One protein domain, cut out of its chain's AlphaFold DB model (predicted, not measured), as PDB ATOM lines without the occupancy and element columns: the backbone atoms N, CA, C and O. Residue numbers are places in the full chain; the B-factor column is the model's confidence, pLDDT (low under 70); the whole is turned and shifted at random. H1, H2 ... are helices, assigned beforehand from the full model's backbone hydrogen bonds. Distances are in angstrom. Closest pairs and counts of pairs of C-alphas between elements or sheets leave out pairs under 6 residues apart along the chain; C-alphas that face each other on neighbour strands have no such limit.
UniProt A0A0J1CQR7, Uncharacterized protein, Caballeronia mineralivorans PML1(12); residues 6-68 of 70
ATOM      1  N   ASP A   6     -38.626 -15.925 -59.229       54.78
ATOM      2  CA  ASP A   6     -39.813 -16.256 -58.433       54.78
ATOM      3  C   ASP A   6     -41.032 -16.578 -59.294       54.78
ATOM      4  O   ASP A   6     -41.651 -17.628 -59.137       54.78
ATOM      5  N   GLU A   7     -41.350 -15.701 -60.247       54.25
ATOM      6  CA  GLU A   7     -42.550 -15.825 -61.074       54.25
ATOM      7  C   GLU A   7     -42.487 -17.102 -61.922       54.25
ATOM      8  O   GLU A   7     -43.443 -17.873 -61.948       54.25
ATOM      9  N   ILE A   8     -41.331 -17.414 -62.521       58.56
ATOM     10  CA  ILE A   8     -41.137 -18.643 -63.312       58.56
ATOM     11  C   ILE A   8     -41.162 -19.897 -62.419       58.56
ATOM     12  O   ILE A   8     -41.687 -20.934 -62.826       58.56
ATOM     13  N   TYR A   9     -40.623 -19.821 -61.197       65.62
ATOM     14  CA  TYR A   9     -40.595 -20.948 -60.257       65.62
ATOM     15  C   TYR A   9     -41.948 -21.242 -59.608       65.62
ATOM     16  O   TYR A   9     -42.161 -22.364 -59.152       65.62
ATOM     17  N   LEU A  10     -42.859 -20.278 -59.551       71.69
ATOM     18  CA  LEU A  10     -44.183 -20.466 -58.961       71.69
ATOM     19  C   LEU A  10     -45.248 -20.718 -60.026       71.69
ATOM     20  O   LEU A  10     -46.165 -21.487 -59.769       71.69
ATOM     21  N   SER A  11     -45.084 -20.186 -61.242       72.50
ATOM     22  CA  SER A  11     -46.014 -20.394 -62.369       72.50
ATOM     23  C   SER A  11     -46.154 -21.856 -62.808       72.50
ATOM     24  O   SER A  11     -47.092 -22.201 -63.512       72.50
ATOM     25  N   ASP A  12     -45.224 -22.729 -62.422       77.94
ATOM     26  CA  ASP A  12     -45.316 -24.177 -62.660       77.94
ATOM     27  C   ASP A  12     -46.198 -24.895 -61.614       77.94
ATOM     28  O   ASP A  12     -46.570 -26.055 -61.778       77.94
ATOM     29  N   LEU A  13     -46.547 -24.213 -60.519       81.88
ATOM     30  CA  LEU A  13     -47.407 -24.744 -59.472       81.88
ATOM     31  C   LEU A  13     -48.865 -24.343 -59.737       81.88
ATOM     32  O   LEU A  13     -49.154 -23.156 -59.889       81.88
ATOM     33  N   PRO A  14     -49.816 -25.291 -59.690       81.62
ATOM     34  CA  PRO A  14     -51.226 -25.002 -59.958       81.62
ATOM     35  C   PRO A  14     -51.804 -23.952 -58.998       81.62
ATOM     36  O   PRO A  14     -52.638 -23.151 -59.396       81.62
ATOM     37  N   LEU A  15     -51.286 -23.872 -57.766       80.81
ATOM     38  CA  LEU A  15     -51.702 -22.882 -56.767       80.81
ATOM     39  C   LEU A  15     -51.444 -21.418 -57.187       80.81
ATOM     40  O   LEU A  15     -52.166 -20.533 -56.742       80.81
ATOM     41  N   TRP A  16     -50.414 -21.173 -58.009       84.31
ATOM     42  CA  TRP A  16     -50.036 -19.843 -58.514       84.31
ATOM     43  C   TRP A  16     -50.329 -19.674 -60.015       84.31
ATOM     44  O   TRP A  16     -50.382 -18.547 -60.494       84.31
ATOM     45  N   SER A  17     -50.520 -20.767 -60.761       84.06
ATOM     46  CA  SER A  17     -50.864 -20.729 -62.188       84.06
ATOM     47  C   SER A  17     -52.367 -20.648 -62.457       84.06
ATOM     48  O   SER A  17     -52.756 -20.231 -63.550       84.06
ATOM     49  N   GLU A  18     -53.210 -21.103 -61.527       88.25
ATOM     50  CA  GLU A  18     -54.664 -21.107 -61.688       88.25
ATOM     51  C   GLU A  18     -55.308 -20.005 -60.843       88.25
ATOM     52  O   GLU A  18     -55.199 -19.989 -59.620       88.25
ATOM     53  N   ASP A  19     -56.050 -19.114 -61.504       86.31
ATOM     54  CA  ASP A  19     -56.707 -17.952 -60.885       86.31
ATOM     55  C   ASP A  19     -57.703 -18.358 -59.775       86.31
ATOM     56  O   ASP A  19     -57.848 -17.682 -58.757       86.31
ATOM     57  N   GLU A  20     -58.371 -19.508 -59.935       89.12
ATOM     58  CA  GLU A  20     -59.279 -20.063 -58.922       89.12
ATOM     59  C   GLU A  20     -58.514 -20.605 -57.703       89.12
ATOM     60  O   GLU A  20     -58.919 -20.375 -56.563       89.12
ATOM     61  N   ALA A  21     -57.371 -21.258 -57.923       87.25
ATOM     62  CA  ALA A  21     -56.525 -21.755 -56.842       87.25
ATOM     63  C   ALA A  21     -55.864 -20.606 -56.067       87.25
ATOM     64  O   ALA A  21     -55.781 -20.664 -54.837       87.25
ATOM     65  N   GLN A  22     -55.475 -19.537 -56.766       86.94
ATOM     66  CA  GLN A  22     -54.917 -18.336 -56.155       86.94
ATOM     67  C   GLN A  22     -55.946 -17.636 -55.257       86.94
ATOM     68  O   GLN A  22     -55.626 -17.283 -54.124       86.94
ATOM     69  N   LYS A  23     -57.210 -17.544 -55.691       88.12
ATOM     70  CA  LYS A  23     -58.299 -17.024 -54.848       88.12
ATOM     71  C   LYS A  23     -58.519 -17.858 -53.594       88.12
ATOM     72  O   LYS A  23     -58.645 -17.303 -52.508       88.12
ATOM     73  N   ILE A  24     -58.517 -19.185 -53.720       89.81
ATOM     74  CA  ILE A  24     -58.651 -20.083 -52.564       89.81
ATOM     75  C   ILE A  24     -57.470 -19.896 -51.600       89.81
ATOM     76  O   ILE A  24     -57.667 -19.861 -50.383       89.81
ATOM     77  N   LEU A  25     -56.251 -19.742 -52.125       85.88
ATOM     78  CA  LEU A  25     -55.065 -19.439 -51.327       85.88
ATOM     79  C   LEU A  25     -55.230 -18.117 -50.574       85.88
ATOM     80  O   LEU A  25     -54.984 -18.090 -49.369       85.88
ATOM     81  N   GLU A  26     -55.675 -17.053 -51.240       87.75
ATOM     82  CA  GLU A  26     -55.942 -15.752 -50.618       87.75
ATOM     83  C   GLU A  26     -57.026 -15.841 -49.535       87.75
ATOM     84  O   GLU A  26     -56.832 -15.330 -48.431       87.75
ATOM     85  N   GLU A  27     -58.133 -16.539 -49.797       90.25
ATOM     86  CA  GLU A  27     -59.226 -16.710 -48.833       90.25
ATOM     87  C   GLU A  27     -58.790 -17.482 -47.582       90.25
ATOM     88  O   GLU A  27     -59.107 -17.087 -46.456       90.25
ATOM     89  N   ILE A  28     -58.043 -18.576 -47.753       87.50
ATOM     90  CA  ILE A  28     -57.523 -19.372 -46.633       87.50
ATOM     91  C   ILE A  28     -56.470 -18.573 -45.862       87.50
ATOM     92  O   ILE A  28     -56.496 -18.553 -44.631       87.50
ATOM     93  N   SER A  29     -55.578 -17.887 -46.573       87.44
ATOM     94  CA  SER A  29     -54.546 -17.022 -45.992       87.44
ATOM     95  C   SER A  29     -55.185 -15.951 -45.110       87.44
ATOM     96  O   SER A  29     -54.892 -15.870 -43.915       87.44
ATOM     97  N   LEU A  30     -56.183 -15.239 -45.640       87.31
ATOM     98  CA  LEU A  30     -56.945 -14.234 -44.903       87.31
ATOM     99  C   LEU A  30     -57.668 -14.829 -43.688       87.31
ATOM    100  O   LEU A  30     -57.639 -14.250 -42.603       87.31
ATOM    101  N   LYS A  31     -58.290 -16.005 -43.840       88.62
ATOM    102  CA  LYS A  31     -59.007 -16.692 -42.756       88.62
ATOM    103  C   LYS A  31     -58.103 -17.046 -41.573       88.62
ATOM    104  O   LYS A  31     -58.575 -17.063 -40.438       88.62
ATOM    105  N   HIS A  32     -56.838 -17.352 -41.839       85.31
ATOM    106  CA  HIS A  32     -55.863 -17.736 -40.822       85.31
ATOM    107  C   HIS A  32     -54.929 -16.589 -40.404       85.31
ATOM    108  O   HIS A  32     -54.067 -16.813 -39.561       85.31
ATOM    109  N   GLY A  33     -55.101 -15.381 -40.957       84.69
ATOM    110  CA  GLY A  33     -54.220 -14.237 -40.689       84.69
ATOM    111  C   GLY A  33     -52.814 -14.398 -41.274       84.69
ATOM    112  O   GLY A  33     -51.886 -13.716 -40.858       84.69
ATOM    113  N   ILE A  34     -52.644 -15.306 -42.233       85.06
ATOM    114  CA  ILE A  34     -51.361 -15.601 -42.869       85.06
ATOM    115  C   ILE A  34     -51.270 -14.778 -44.146       85.06
ATOM    116  O   ILE A  34     -52.220 -14.731 -44.917       85.06
ATOM    117  N   SER A  35     -50.138 -14.127 -44.398       86.19
ATOM    118  CA  SER A  35     -49.922 -13.453 -45.681       86.19
ATOM    119  C   SER A  35     -49.551 -14.467 -46.766       86.19
ATOM    120  O   SER A  35     -48.704 -15.331 -46.544       86.19
ATOM    121  N   VAL A  36     -50.126 -14.333 -47.965       86.19
ATOM    122  CA  VAL A  36     -49.791 -15.177 -49.135       86.19
ATOM    123  C   VAL A  36     -48.297 -15.118 -49.469       86.19
ATOM    124  O   VAL A  36     -47.710 -16.108 -49.901       86.19
ATOM    125  N   ASP A  37     -47.666 -13.978 -49.198       84.81
ATOM    126  CA  ASP A  37     -46.226 -13.759 -49.331       84.81
ATOM    127  C   ASP A  37     -45.401 -14.744 -48.478       84.81
ATOM    128  O   ASP A  37     -44.470 -15.372 -48.974       84.81
ATOM    129  N   VAL A  38     -45.829 -15.004 -47.235       85.88
ATOM    130  CA  VAL A  38     -45.187 -15.972 -46.327       85.88
ATOM    131  C   VAL A  38     -45.280 -17.389 -46.895       85.88
ATOM    132  O   VAL A  38     -44.302 -18.134 -46.887       85.88
ATOM    133  N   ILE A  39     -46.446 -17.774 -47.423       84.69
ATOM    134  CA  ILE A  39     -46.636 -19.096 -48.042       84.69
ATOM    135  C   ILE A  39     -45.770 -19.229 -49.298       84.69
ATOM    136  O   ILE A  39     -45.164 -20.276 -49.531       84.69
ATOM    137  N   THR A  40     -45.679 -18.158 -50.079       86.38
ATOM    138  CA  THR A  40     -44.857 -18.091 -51.286       86.38
ATOM    139  C   THR A  40     -43.376 -18.279 -50.949       86.38
ATOM    140  O   THR A  40     -42.726 -19.166 -51.506       86.38
ATOM    141  N   GLU A  41     -42.867 -17.552 -49.955       84.44
ATOM    142  CA  GLU A  41     -41.480 -17.649 -49.487       84.44
ATOM    143  C   GLU A  41     -41.152 -19.057 -48.946       84.44
ATOM    144  O   GLU A  41     -40.087 -19.610 -49.239       84.44
ATOM    145  N   LEU A  42     -42.092 -19.701 -48.234       83.56
ATOM    146  CA  LEU A  42     -41.948 -21.090 -47.770       83.56
ATOM    147  C   LEU A  42     -41.842 -22.089 -48.925       83.56
ATOM    148  O   LEU A  42     -41.001 -22.994 -48.888       83.56
ATOM    149  N   VAL A  43     -42.697 -21.957 -49.939       83.81
ATOM    150  CA  VAL A  43     -42.712 -22.864 -51.093       83.81
ATOM    151  C   VAL A  43     -41.447 -22.710 -51.928       83.81
ATOM    152  O   VAL A  43     -40.867 -23.710 -52.362       83.81
ATOM    153  N   MET A  44     -40.960 -21.482 -52.085       81.94
ATOM    154  CA  MET A  44     -39.692 -21.222 -52.757       81.94
ATOM    155  C   MET A  44     -38.499 -21.797 -52.005       81.94
ATOM    156  O   MET A  44     -37.676 -22.492 -52.606       81.94
ATOM    157  N   LEU A  45     -38.444 -21.595 -50.687       79.94
ATOM    158  CA  LEU A  45     -37.411 -22.180 -49.836       79.94
ATOM    159  C   LEU A  45     -37.405 -23.714 -49.930       79.94
ATOM    160  O   LEU A  45     -36.336 -24.327 -50.011       79.94
ATOM    161  N   GLN A  46     -38.587 -24.338 -49.933       76.69
ATOM    162  CA  GLN A  46     -38.706 -25.782 -50.116       76.69
ATOM    163  C   GLN A  46     -38.196 -26.222 -51.488       76.69
ATOM    164  O   GLN A  46     -37.406 -27.158 -51.536       76.69
ATOM    165  N   ARG A  47     -38.577 -25.555 -52.586       77.62
ATOM    166  CA  ARG A  47     -38.111 -25.903 -53.944       77.62
ATOM    167  C   ARG A  47     -36.598 -25.758 -54.101       77.62
ATOM    168  O   ARG A  47     -35.956 -26.657 -54.640       77.62
ATOM    169  N   GLU A  48     -36.014 -24.673 -53.593       77.75
ATOM    170  CA  GLU A  48     -34.566 -24.436 -53.661       77.75
ATOM    171  C   GLU A  48     -33.774 -25.543 -52.943       77.75
ATOM    172  O   GLU A  48     -32.683 -25.930 -53.370       77.75
ATOM    173  N   ARG A  49     -34.342 -26.097 -51.866       71.38
ATOM    174  CA  ARG A  49     -33.672 -27.092 -51.016       71.38
ATOM    175  C   ARG A  49     -34.229 -28.508 -51.123       71.38
ATOM    176  O   ARG A  49     -33.683 -29.400 -50.478       71.38
ATOM    177  N   GLN A  50     -35.211 -28.755 -51.990       65.69
ATOM    178  CA  GLN A  50     -35.780 -30.083 -52.254       65.69
ATOM    179  C   GLN A  50     -34.714 -31.062 -52.766       65.69
ATOM    180  O   GLN A  50     -34.758 -32.252 -52.472       65.69
ATOM    181  N   HIS A  51     -33.710 -30.546 -53.477       62.62
ATOM    182  CA  HIS A  51     -32.559 -31.314 -53.952       62.62
ATOM    183  C   HIS A  51     -31.449 -31.487 -52.896       62.62
ATOM    184  O   HIS A  51     -30.475 -32.199 -53.135       62.62
ATOM    185  N   GLN A  52     -31.571 -30.846 -51.729       63.59
ATOM    186  CA  GLN A  52     -30.622 -30.918 -50.616       63.59
ATOM    187  C   GLN A  52     -31.272 -31.597 -49.404       63.59
ATOM    188  O   GLN A  52     -31.462 -30.988 -48.353       63.59
ATOM    189  N   GLU A  53     -31.563 -32.893 -49.541       51.12
ATOM    190  CA  GLU A  53     -32.273 -33.763 -48.580       51.12
ATOM    191  C   GLU A  53     -31.707 -33.794 -47.133       51.12
ATOM    192  O   GLU A  53     -32.245 -34.486 -46.272       51.12
ATOM    193  N   ARG A  54     -30.613 -33.080 -46.818       55.19
ATOM    194  CA  ARG A  54     -29.955 -33.079 -45.494       55.19
ATOM    195  C   ARG A  54     -29.493 -31.698 -45.011       55.19
ATOM    196  O   ARG A  54     -28.485 -31.596 -44.310       55.19
ATOM    197  N   ALA A  55     -30.173 -30.616 -45.377       56.06
ATOM    198  CA  ALA A  55     -29.813 -29.290 -44.874       56.06
ATOM    199  C   ALA A  55     -30.408 -29.042 -43.470       56.06
ATOM    200  O   ALA A  55     -31.565 -28.658 -43.332       56.06
ATOM    201  N   HIS A  56     -29.588 -29.187 -42.423       59.25
ATOM    202  CA  HIS A  56     -29.938 -28.917 -41.013       59.25
ATOM    203  C   HIS A  56     -30.462 -27.481 -40.751       59.25
ATOM    204  O   HIS A  56     -31.028 -27.213 -39.699       59.25
ATOM    205  N   GLY A  57     -30.275 -26.554 -41.700       64.56
ATOM    206  CA  GLY A  57     -30.670 -25.143 -41.589       64.56
ATOM    207  C   GLY A  57     -32.028 -24.776 -42.199       64.56
ATOM    208  O   GLY A  57     -32.379 -23.601 -42.173       64.56
ATOM    209  N   ILE A  58     -32.781 -25.728 -42.769       71.19
ATOM    210  CA  ILE A  58     -34.097 -25.420 -43.358       71.19
ATOM    211  C   ILE A  58     -35.135 -25.075 -42.284       71.19
ATOM    212  O   ILE A  58     -35.911 -24.149 -42.481       71.19
ATOM    213  N   ASN A  59     -35.086 -25.746 -41.126       70.31
ATOM    214  CA  ASN A  59     -36.007 -25.495 -40.016       70.31
ATOM    215  C   ASN A  59     -35.864 -24.070 -39.478       70.31
ATOM    216  O   ASN A  59     -36.867 -23.383 -39.373       70.31
ATOM    217  N   LEU A  60     -34.631 -23.590 -39.272       78.06
ATOM    218  CA  LEU A  60     -34.388 -22.218 -38.813       78.06
ATOM    219  C   LEU A  60     -35.004 -21.190 -39.771       78.06
ATOM    220  O   LEU A  60     -35.669 -20.257 -39.341       78.06
ATOM    221  N   ARG A  61     -34.821 -21.391 -41.079       78.38
ATOM    222  CA  ARG A  61     -35.362 -20.487 -42.097       78.38
ATOM    223  C   ARG A  61     -36.891 -20.556 -42.154       78.38
ATOM    224  O   ARG A  61     -37.526 -19.523 -42.282       78.38
ATOM    225  N   ILE A  62     -37.485 -21.744 -42.016       79.31
ATOM    226  CA  ILE A  62     -38.943 -21.914 -41.913       79.31
ATOM    227  C   ILE A  62     -39.482 -21.187 -40.675       79.31
ATOM    228  O   ILE A  62     -40.478 -20.479 -40.777       79.31
ATOM    229  N   GLU A  63     -38.818 -21.319 -39.526       81.06
ATOM    230  CA  GLU A  63     -39.192 -20.634 -38.286       81.06
ATOM    231  C   GLU A  63     -39.118 -19.106 -38.429       81.06
ATOM    232  O   GLU A  63     -40.035 -18.416 -37.993       81.06
ATOM    233  N   GLU A  64     -38.092 -18.569 -39.099       82.94
ATOM    234  CA  GLU A  64     -37.993 -17.131 -39.399       82.94
ATOM    235  C   GLU A  64     -39.148 -16.631 -40.281       82.94
ATOM    236  O   GLU A  64     -39.661 -15.532 -40.064       82.94
ATOM    237  N   ILE A  65     -39.556 -17.421 -41.277       83.44
ATOM    238  CA  ILE A  65     -40.648 -17.068 -42.195       83.44
ATOM    239  C   ILE A  65     -41.994 -17.121 -41.457       83.44
ATOM    240  O   ILE A  65     -42.791 -16.187 -41.536       83.44
ATOM    241  N   LEU A  66     -42.222 -18.179 -40.676       81.44
ATOM    242  CA  LEU A  66     -43.430 -18.345 -39.865       81.44
ATOM    243  C   LEU A  66     -43.526 -17.328 -38.721       81.44
ATOM    244  O   LEU A  66     -44.631 -16.945 -38.347       81.44
ATOM    245  N   GLY A  67     -42.397 -16.836 -38.206       80.50
ATOM    246  CA  GLY A  67     -42.357 -15.771 -37.199       80.50
ATOM    247  C   GLY A  67     -42.916 -14.426 -37.678       80.50
ATOM    248  O   GLY A  67     -43.102 -13.533 -36.864       80.50
ATOM    249  N   ARG A  68     -43.206 -14.266 -38.977       79.50
ATOM    250  CA  ARG A  68     -43.842 -13.061 -39.544       79.50
ATOM    251  C   ARG A  68     -45.375 -13.077 -39.457       79.50
ATOM    252  O   ARG A  68     -46.007 -12.112 -39.872       79.50
TER     253      ARG A  68
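This is residues 6 to 68 of the 70 residues of an uncharacterized protein of Caballeronia mineralivorans PML1(12) (UniProt A0A0J1CQR7). A helical hairpin, H4 with H5 folded back beside it, makes one side of a thin, open frame, and H3 stands crosswise near the beginning of H4. The short helices H1 and H2 lead along the far side of H4 from H5 to the beginning of H3, and residues 50 to 57 stick out at the turn of the hairpin. The printed part has 63 residues with five named helices, H1 to H5 in chain order, and no named strand; the class is all helix. It is only just compact, close to loose, with a radius of gyration of the C-alphas of 12.7 A and spans of 35 by 25 by 15 A.

H3, residues 19 to 32, and H4, residues 36 to 49, are each 20.1 A long; C-alpha 19 is at (-56.707, -17.952, -60.885). H5, residues 58 to 66, is 12.2 A long and ends with C-alpha 66 at (-43.430, -18.345, -39.865). H1 is residues 6 to 10, 6.1 A, and H2 residues 14 to 17, 4.8 A.

H4 is the hub, touching three helices. H4 and H5 form a helical hairpin and touch, closest at the C-alphas of Val 38 and Ile 65, 6.2 A, with a shallow tilt of 8 degrees, opposite ways. H3, with residues 25 to 29 alone, only just touches residue 36 of H4, with 3 pairs of C-alphas within 8 A; the closest are those of Ser 29 and Val 36, 6.0 A. Their lines are about perpendicular, but only just, at 71 degrees. H1 only just touches H4, at residue 44 alone, with 3 pairs within 8 A; the closest C-alphas are those of Asp 6 and Met 44, 7.5 A. H2 and H3 touch only at the corner, where the C-alphas of Leu 15 and Ala 21 are 5.0 A apart. H3 and H5 are apart. Every O i to N i+4 pair is within hydrogen-bond range in H1, H3, H4 and H5; H2 is too short for one.

The C-alphas of Glu 20 and His 56 are the two farthest apart, 35.5 A. The printed part has no cut and no long link; residues 50 to 57 stand free. Mean pLDDT of the printed part is 78.2, and residues 6 to 9 and 50 to 57 are under 70.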